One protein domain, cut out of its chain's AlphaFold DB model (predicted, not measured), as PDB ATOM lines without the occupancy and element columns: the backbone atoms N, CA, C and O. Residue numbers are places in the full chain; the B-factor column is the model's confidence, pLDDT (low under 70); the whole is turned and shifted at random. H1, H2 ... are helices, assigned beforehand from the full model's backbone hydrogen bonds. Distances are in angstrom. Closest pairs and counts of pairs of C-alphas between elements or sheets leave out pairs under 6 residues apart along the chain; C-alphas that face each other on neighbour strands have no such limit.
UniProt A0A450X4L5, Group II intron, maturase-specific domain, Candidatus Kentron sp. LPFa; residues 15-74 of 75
ATOM      1  N   THR A  15     136.520 113.414 161.209       79.94
ATOM      2  CA  THR A  15     135.282 113.671 160.470       79.94
ATOM      3  C   THR A  15     135.550 114.383 159.149       79.94
ATOM      4  O   THR A  15     134.892 114.065 158.161       79.94
ATOM      5  N   GLU A  16     136.565 115.250 159.102       84.44
ATOM      6  CA  GLU A  16     136.898 116.061 157.926       84.44
ATOM      7  C   GLU A  16     137.276 115.196 156.726       84.44
ATOM      8  O   GLU A  16     136.794 115.408 155.614       84.44
ATOM      9  N   TYR A  17     138.049 114.130 156.960       82.88
ATOM     10  CA  TYR A  17     138.458 113.208 155.900       82.88
ATOM     11  C   TYR A  17     137.264 112.594 155.165       82.88
ATOM     12  O   TYR A  17     137.259 112.528 153.938       82.88
ATOM     13  N   LYS A  18     136.210 112.203 155.895       85.56
ATOM     14  CA  LYS A  18     134.997 111.640 155.284       85.56
ATOM     15  C   LYS A  18     134.259 112.678 154.434       85.56
ATOM     16  O   LYS A  18     133.756 112.328 153.363       85.56
ATOM     17  N   GLY A  19     134.205 113.929 154.895       88.00
ATOM     18  CA  GLY A  19     133.592 115.043 154.167       88.00
ATOM     19  C   GLY A  19     134.324 115.349 152.860       88.00
ATOM     20  O   GLY A  19     133.700 115.400 151.796       88.00
ATOM     21  N   ILE A  20     135.654 115.453 152.924       89.06
ATOM     22  CA  ILE A  20     136.514 115.708 151.763       89.06
ATOM     23  C   ILE A  20     136.430 114.550 150.766       89.06
ATOM     24  O   ILE A  20     136.142 114.777 149.591       89.06
ATOM     25  N   ASP A  21     136.581 113.303 151.220       90.69
ATOM     26  CA  ASP A  21     136.462 112.122 150.359       90.69
ATOM     27  C   ASP A  21     135.077 112.059 149.680       90.69
ATOM     28  O   ASP A  21     134.948 111.701 148.504       90.69
ATOM     29  N   GLY A  22     134.016 112.444 150.399       91.56
ATOM     30  CA  GLY A  22     132.663 112.569 149.859       91.56
ATOM     31  C   GLY A  22     132.541 113.656 148.785       91.56
ATOM     32  O   GLY A  22     131.920 113.427 147.742       91.56
ATOM     33  N   PHE A  23     133.157 114.820 149.003       90.94
ATOM     34  CA  PHE A  23     133.219 115.900 148.019       90.94
ATOM     35  C   PHE A  23     133.976 115.476 146.754       90.94
ATOM     36  O   PHE A  23     133.453 115.655 145.651       90.94
ATOM     37  N   VAL A  24     135.141 114.833 146.895       91.88
ATOM     38  CA  VAL A  24     135.927 114.321 145.760       91.88
ATOM     39  C   VAL A  24     135.106 113.320 144.944       91.88
ATOM     40  O   VAL A  24     134.959 113.497 143.734       91.88
ATOM     41  N   ARG A  25     134.485 112.318 145.584       93.81
ATOM     42  CA  ARG A  25     133.636 111.336 144.881       93.81
ATOM     43  C   ARG A  25     132.467 111.991 144.147       93.81
ATOM     44  O   ARG A  25     132.176 111.635 143.009       93.81
ATOM     45  N   ARG A  26     131.810 112.979 144.758       93.69
ATOM     46  CA  ARG A  26     130.718 113.738 144.126       93.69
ATOM     47  C   ARG A  26     131.187 114.509 142.889       93.69
ATOM     48  O   ARG A  26     130.532 114.442 141.851       93.69
ATOM     49  N   ARG A  27     132.343 115.179 142.956       92.88
ATOM     50  CA  ARG A  27     132.941 115.863 141.797       92.88
ATOM     51  C   ARG A  27     133.289 114.878 140.682       92.88
ATOM     52  O   ARG A  27     132.953 115.132 139.529       92.88
ATOM     53  N   LEU A  28     133.869 113.727 141.021       93.31
ATOM     54  CA  LEU A  28     134.156 112.667 140.053       93.31
ATOM     55  C   LEU A  28     132.881 112.138 139.382       93.31
ATOM     56  O   LEU A  28     132.854 111.992 138.162       93.31
ATOM     57  N   ARG A  29     131.794 111.933 140.137       94.50
ATOM     58  CA  ARG A  29     130.484 111.579 139.562       94.50
ATOM     59  C   ARG A  29     129.973 112.639 138.593       94.50
ATOM     60  O   ARG A  29     129.480 112.287 137.528       94.50
ATOM     61  N   ALA A  30     130.102 113.922 138.926       92.25
ATOM     62  CA  ALA A  30     129.694 115.005 138.031       92.25
ATOM     63  C   ALA A  30     130.500 115.003 136.716       92.25
ATOM     64  O   ALA A  30     129.927 115.177 135.639       92.25
ATOM     65  N   ILE A  31     131.811 114.739 136.785       92.69
ATOM     66  CA  ILE A  31     132.668 114.585 135.599       92.69
ATOM     67  C   ILE A  31     132.214 113.380 134.762       92.69
ATOM     68  O   ILE A  31     132.041 113.508 133.551       92.69
ATOM     69  N   LEU A  32     131.966 112.226 135.389       92.88
ATOM     70  CA  LEU A  32     131.486 111.024 134.697       92.88
ATOM     71  C   LEU A  32     130.120 111.242 134.040       92.88
ATOM     72  O   LEU A  32     129.923 110.829 132.899       92.88
ATOM     73  N   LEU A  33     129.197 111.937 134.706       92.62
ATOM     74  CA  LEU A  33     127.913 112.325 134.119       92.62
ATOM     75  C   LEU A  33     128.118 113.164 132.859       92.62
ATOM     76  O   LEU A  33     127.561 112.830 131.812       92.62
ATOM     77  N   ARG A  34     128.971 114.194 132.938       91.00
ATOM     78  CA  ARG A  34     129.270 115.068 131.801       91.00
ATOM     79  C   ARG A  34     129.867 114.286 130.630       91.00
ATOM     80  O   ARG A  34     129.434 114.482 129.499       91.00
ATOM     81  N   ARG A  35     130.797 113.361 130.903       91.75
ATOM     82  CA  ARG A  35     131.390 112.470 129.887       91.75
ATOM     83  C   ARG A  35     130.352 111.562 129.227       91.75
ATOM     84  O   ARG A  35     130.447 111.304 128.037       91.75
ATOM     85  N   ASN A  36     129.323 111.145 129.962       91.25
ATOM     86  CA  ASN A  36     128.208 110.349 129.441       91.25
ATOM     87  C   ASN A  36     127.095 111.196 128.790       91.25
ATOM     88  O   ASN A  36     125.965 110.727 128.670       91.25
ATOM     89  N   LYS A  37     127.376 112.453 128.407       91.56
ATOM     90  CA  LYS A  37     126.400 113.409 127.841       91.56
ATOM     91  C   LYS A  37     125.181 113.664 128.743       91.56
ATOM     92  O   LYS A  37     124.143 114.130 128.284       91.56
ATOM     93  N   ARG A  38     125.299 113.393 130.048       85.94
ATOM     94  CA  ARG A  38     124.252 113.639 131.048       85.94
ATOM     95  C   ARG A  38     124.574 114.910 131.830       85.94
ATOM     96  O   ARG A  38     125.725 115.186 132.163       85.94
ATOM     97  N   LYS A  39     123.546 115.697 132.145       83.69
ATOM     98  CA  LYS A  39     123.669 116.882 133.008       83.69
ATOM     99  C   LYS A  39     123.413 116.474 134.462       83.69
ATOM    100  O   LYS A  39     122.535 115.659 134.729       83.69
ATOM    101  N   GLY A  40     124.186 117.019 135.401       85.00
ATOM    102  CA  GLY A  40     123.971 116.798 136.833       85.00
ATOM    103  C   GLY A  40     125.209 117.052 137.688       85.00
ATOM    104  O   GLY A  40     126.334 117.070 137.196       85.00
ATOM    105  N   LEU A  41     124.984 117.229 138.991       83.69
ATOM    106  CA  LEU A  41     126.020 117.554 139.982       83.69
ATOM    107  C   LEU A  41     126.599 116.319 140.699       83.69
ATOM    108  O   LEU A  41     127.365 116.459 141.647       83.69
ATOM    109  N   GLY A  42     126.221 115.106 140.280       84.12
ATOM    110  CA  GLY A  42     126.675 113.862 140.916       84.12
ATOM    111  C   GLY A  42     126.061 113.584 142.295       84.12
ATOM    112  O   GLY A  42     126.618 112.778 143.034       84.12
ATOM    113  N   ILE A  43     124.950 114.254 142.631       88.06
ATOM    114  CA  ILE A  43     124.201 114.127 143.901       88.06
ATOM    115  C   ILE A  43     122.986 113.193 143.749       88.06
ATOM    116  O   ILE A  43     122.476 112.658 144.726       88.06
ATOM    117  N   SER A  44     122.504 112.982 142.521       88.81
ATOM    118  CA  SER A  44     121.287 112.205 142.285       88.81
ATOM    119  C   SER A  44     121.455 110.732 142.660       88.81
ATOM    120  O   SER A  44     122.511 110.136 142.426       88.81
ATOM    121  N   LEU A  45     120.375 110.116 143.154       88.31
ATOM    122  CA  LEU A  45     120.346 108.691 143.499       88.31
ATOM    123  C   LEU A  45     120.784 107.819 142.315       88.31
ATOM    124  O   LEU A  45     121.622 106.938 142.466       88.31
ATOM    125  N   LYS A  46     120.325 108.151 141.101       89.00
ATOM    126  CA  LYS A  46     120.733 107.472 139.862       89.00
ATOM    127  C   LYS A  46     122.254 107.472 139.657       89.00
ATOM    128  O   LYS A  46     122.811 106.455 139.257       89.00
ATOM    129  N   ALA A  47     122.934 108.583 139.948       89.19
ATOM    130  CA  ALA A  47     124.392 108.661 139.847       89.19
ATOM    131  C   ALA A  47     125.092 107.848 140.948       89.19
ATOM    132  O   ALA A  47     126.150 107.273 140.700       89.19
ATOM    133  N   HIS A  48     124.507 107.773 142.145       90.44
ATOM    134  CA  HIS A  48     125.010 106.932 143.233       90.44
ATOM    135  C   HIS A  48     124.856 105.434 142.939       90.44
ATOM    136  O   HIS A  48     125.793 104.683 143.195       90.44
ATOM    137  N   CYS A  49     123.732 105.015 142.350       91.12
ATOM    138  CA  CYS A  49     123.519 103.636 141.905       91.12
ATOM    139  C   CYS A  49     124.459 103.259 140.753       91.12
ATOM    140  O   CYS A  49     125.010 102.165 140.739       91.12
ATOM    141  N   GLN A  50     124.667 104.170 139.797       91.19
ATOM    142  CA  GLN A  50     125.507 103.902 138.628       91.19
ATOM    143  C   GLN A  50     127.011 103.912 138.958       91.19
ATOM    144  O   GLN A  50     127.768 103.125 138.396       91.19
ATOM    145  N   TRP A  51     127.442 104.775 139.885       92.81
ATOM    146  CA  TRP A  51     128.823 104.841 140.376       92.81
ATOM    147  C   TRP A  51     128.852 104.786 141.910       92.81
ATOM    148  O   TRP A  51     129.002 105.825 142.582       92.81
ATOM    149  N   PRO A  52     128.710 103.579 142.488       93.06
ATOM    150  CA  PRO A  52     128.776 103.386 143.932       93.06
ATOM    151  C   PRO A  52     130.176 103.709 144.464       93.06
ATOM    152  O   PRO A  52     131.148 103.778 143.714       93.06
ATOM    153  N   ASN A  53     130.321 103.899 145.777       91.50
ATOM    154  CA  ASN A  53     131.643 104.157 146.369       91.50
ATOM    155  C   ASN A  53     132.645 103.024 146.057       91.50
ATOM    156  O   ASN A  53     133.810 103.308 145.791       91.50
ATOM    157  N   ALA A  54     132.165 101.776 145.980       90.69
ATOM    158  CA  ALA A  54     132.958 100.608 145.595       90.69
ATOM    159  C   ALA A  54     133.550 100.709 144.178       90.69
ATOM    160  O   ALA A  54     134.659 100.237 143.940       90.69
ATOM    161  N   TYR A  55     132.861 101.376 143.242       92.75
ATOM    162  CA  TYR A  55     133.397 101.620 141.901       92.75
ATOM    163  C   TYR A  55     134.684 102.446 141.970       92.75
ATOM    164  O   TYR A  55     135.673 102.101 141.331       92.75
ATOM    165  N   PHE A  56     134.682 103.507 142.783       92.25
ATOM    166  CA  PHE A  56     135.842 104.376 142.961       92.25
ATOM    167  C   PHE A  56     136.993 103.678 143.695       92.25
ATOM    168  O   PHE A  56     138.146 103.869 143.324       92.25
ATOM    169  N   ALA A  57     136.687 102.838 144.686       90.38
ATOM    170  CA  ALA A  57     137.702 102.034 145.366       90.38
ATOM    171  C   ALA A  57     138.390 101.058 144.393       90.38
ATOM    172  O   ALA A  57     139.613 100.995 144.338       90.38
ATOM    173  N   ARG A  58     137.613 100.370 143.541       90.50
ATOM    174  CA  ARG A  58     138.135  99.394 142.569       90.50
ATOM    175  C   ARG A  58     139.062 100.008 141.517       90.50
ATOM    176  O   ARG A  58     140.000  99.356 141.084       90.50
ATOM    177  N   ILE A  59     138.811 101.251 141.105       90.06
ATOM    178  CA  ILE A  59     139.691 101.974 140.169       90.06
ATOM    179  C   ILE A  59     140.916 102.603 140.859       90.06
ATOM    180  O   ILE A  59     141.669 103.326 140.214       90.06
ATOM    181  N   GLY A  60     141.104 102.370 142.163       88.56
ATOM    182  CA  GLY A  60     142.247 102.872 142.920       88.56
ATOM    183  C   GLY A  60     142.134 104.340 143.333       88.56
ATOM    184  O   GLY A  60     143.158 105.014 143.477       88.56
ATOM    185  N   LEU A  61     140.916 104.874 143.516       90.19
ATOM    186  CA  LEU A  61     140.758 106.226 144.052       90.19
ATOM    187  C   LEU A  61     141.341 106.285 145.466       90.19
ATOM    188  O   LEU A  61     140.822 105.666 146.387       90.19
ATOM    189  N   PHE A  62     142.371 107.105 145.642       86.25
ATOM    190  CA  PHE A  62     142.934 107.378 146.957       86.25
ATOM    191  C   PHE A  62     141.903 108.073 147.854       86.25
ATOM    192  O   PHE A  62     141.422 109.158 147.513       86.25
ATOM    193  N   THR A  63     141.607 107.478 149.011       87.06
ATOM    194  CA  THR A  63     140.774 108.092 150.049       87.06
ATOM    195  C   THR A  63     141.598 108.381 151.299       87.06
ATOM    196  O   THR A  63     142.426 107.576 151.735       87.06
ATOM    197  N   MET A  64     141.386 109.556 151.891       85.81
ATOM    198  CA  MET A  64     142.092 109.954 153.110       85.81
ATOM    199  C   MET A  64     141.668 109.098 154.301       85.81
ATOM    200  O   MET A  64     142.459 108.854 155.212       85.81
ATOM    201  N   HIS A  65     140.424 108.611 154.289       84.94
ATOM    202  CA  HIS A  65     139.947 107.685 155.301       84.94
ATOM    203  C   HIS A  65     140.750 106.375 155.323       84.94
ATOM    204  O   HIS A  65     141.217 105.979 156.390       84.94
ATOM    205  N   GLU A  66     140.966 105.739 154.168       85.06
ATOM    206  CA  GLU A  66     141.778 104.517 154.074       85.06
ATOM    207  C   GLU A  66     143.244 104.790 154.411       85.06
ATOM    208  O   GLU A  66     143.851 104.022 155.155       85.06
ATOM    209  N   ALA A  67     143.800 105.917 153.954       85.62
ATOM    210  CA  ALA A  67     145.167 106.312 154.291       85.62
ATOM    211  C   ALA A  67     145.372 106.463 155.806       85.62
ATOM    212  O   ALA A  67     146.375 106.006 156.349       85.62
ATOM    213  N   ARG A  68     144.392 107.037 156.518       83.00
ATOM    214  CA  ARG A  68     144.407 107.106 157.985       83.00
ATOM    215  C   ARG A  68     144.312 105.727 158.628       83.00
ATOM    216  O   ARG A  68     144.990 105.494 159.623       83.00
ATOM    217  N   LEU A  69     143.440 104.847 158.131       83.00
ATOM    218  CA  LEU A  69     143.323 103.487 158.668       83.00
ATOM    219  C   LEU A  69     144.638 102.723 158.505       83.00
ATOM    220  O   LEU A  69     145.111 102.144 159.475       83.00
ATOM    221  N   SER A  70     145.264 102.824 157.334       83.56
ATOM    222  CA  SER A  70     146.579 102.243 157.067       83.56
ATOM    223  C   SER A  70     147.663 102.837 157.974       83.56
ATOM    224  O   SER A  70     148.400 102.088 158.604       83.56
ATOM    225  N   ALA A  71     147.704 104.163 158.146       80.19
ATOM    226  CA  ALA A  71     148.665 104.815 159.041       80.19
ATOM    227  C   ALA A  71     148.471 104.423 160.519       80.19
ATOM    228  O   ALA A  71     149.437 104.360 161.270       80.19
ATOM    229  N   ARG A  72     147.231 104.134 160.942       74.75
ATOM    230  CA  ARG A  72     146.932 103.610 162.287       74.75
ATOM    231  C   ARG A  72     147.316 102.142 162.465       74.75
ATOM    232  O   ARG A  72     147.470 101.718 163.600       74.75
ATOM    233  N   GLN A  73     147.394 101.377 161.379       73.62
ATOM    234  CA  GLN A  73     147.756  99.957 161.386       73.62
ATOM    235  C   GLN A  73     149.266  99.729 161.237       73.62
ATOM    236  O   GLN A  73     149.701  98.581 161.222       73.62
ATOM    237  N   SER A  74     150.060 100.802 161.147       53.66
ATOM    238  CA  SER A  74     151.517 100.733 161.223       53.66
ATOM    239  C   SER A  74     151.919 100.119 162.565       53.66
ATOM    240  O   SER A  74     151.684 100.723 163.613       53.66
TER     241      SER A  74
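Overview. This is residues 15 to 74 of the 75 residues of the protein "Group II intron, maturase-specific domain" of Candidatus Kentron sp. LPFa (UniProt A0A450X4L5). One long helix, H1, makes the spine of this model, and the rest of the printed part folds back along it: the short helices H2 and H3 lie crosswise beside it, and H4 packs on residues 17 to 21 near its beginning. The far part of H4 and the residues after it, 69 to 74, stick out at one end. The printed part has 60 residues with four named helices, in the order H1, H2, H3, H4, and no named strand; the class is all helix. It is only just loose, close to compact, with a radius of gyration of the C-alphas of 12.8 A, and spans 44 by 22 by 16 A, only just a rod.

Arrangement. H1, residues 15 to 35, is close to but not clearly touching H2, residues 45 to 50; the closest C-alphas, of Arg 29 and Ala 47, are 6.8 A apart, and the lines are about perpendicular at 75 degrees. H3, residues 53 to 58, is also close to H1 but not clearly touching; the closest C-alphas, of Arg 25 and Phe 56, are 7.5 A apart, at 80 degrees, about perpendicular. H2 and H3 meet only through their link. H4, residues 64 to 72, touches H1 at residues 17 to 21 alone, the closest C-alphas being those of Tyr 17 and Met 64, 5.6 A apart; they run opposite ways at a steep tilt of 40 degrees. H4 is apart from H2 and from H3. In H1, H2, H3 and H4 every O i to N i+4 pair is within hydrogen-bond range.

Along the chain. H1 begins at C-alpha 15 (135.282, 113.671, 160.470) and measures 30.9 A to C-alpha 35 (131.390, 112.470, 129.887). H2 measures 8.6 A and H3 8.9 A. H4 measures 12.2 A and ends at C-alpha 72 (146.932, 103.610, 162.287).

Size, cuts and confidence. The C-alphas farthest apart, of Lys 37 and Ser 74, are 43.7 A apart. The printed part has no cut and no long link. Residue 74 is under 70 in pLDDT.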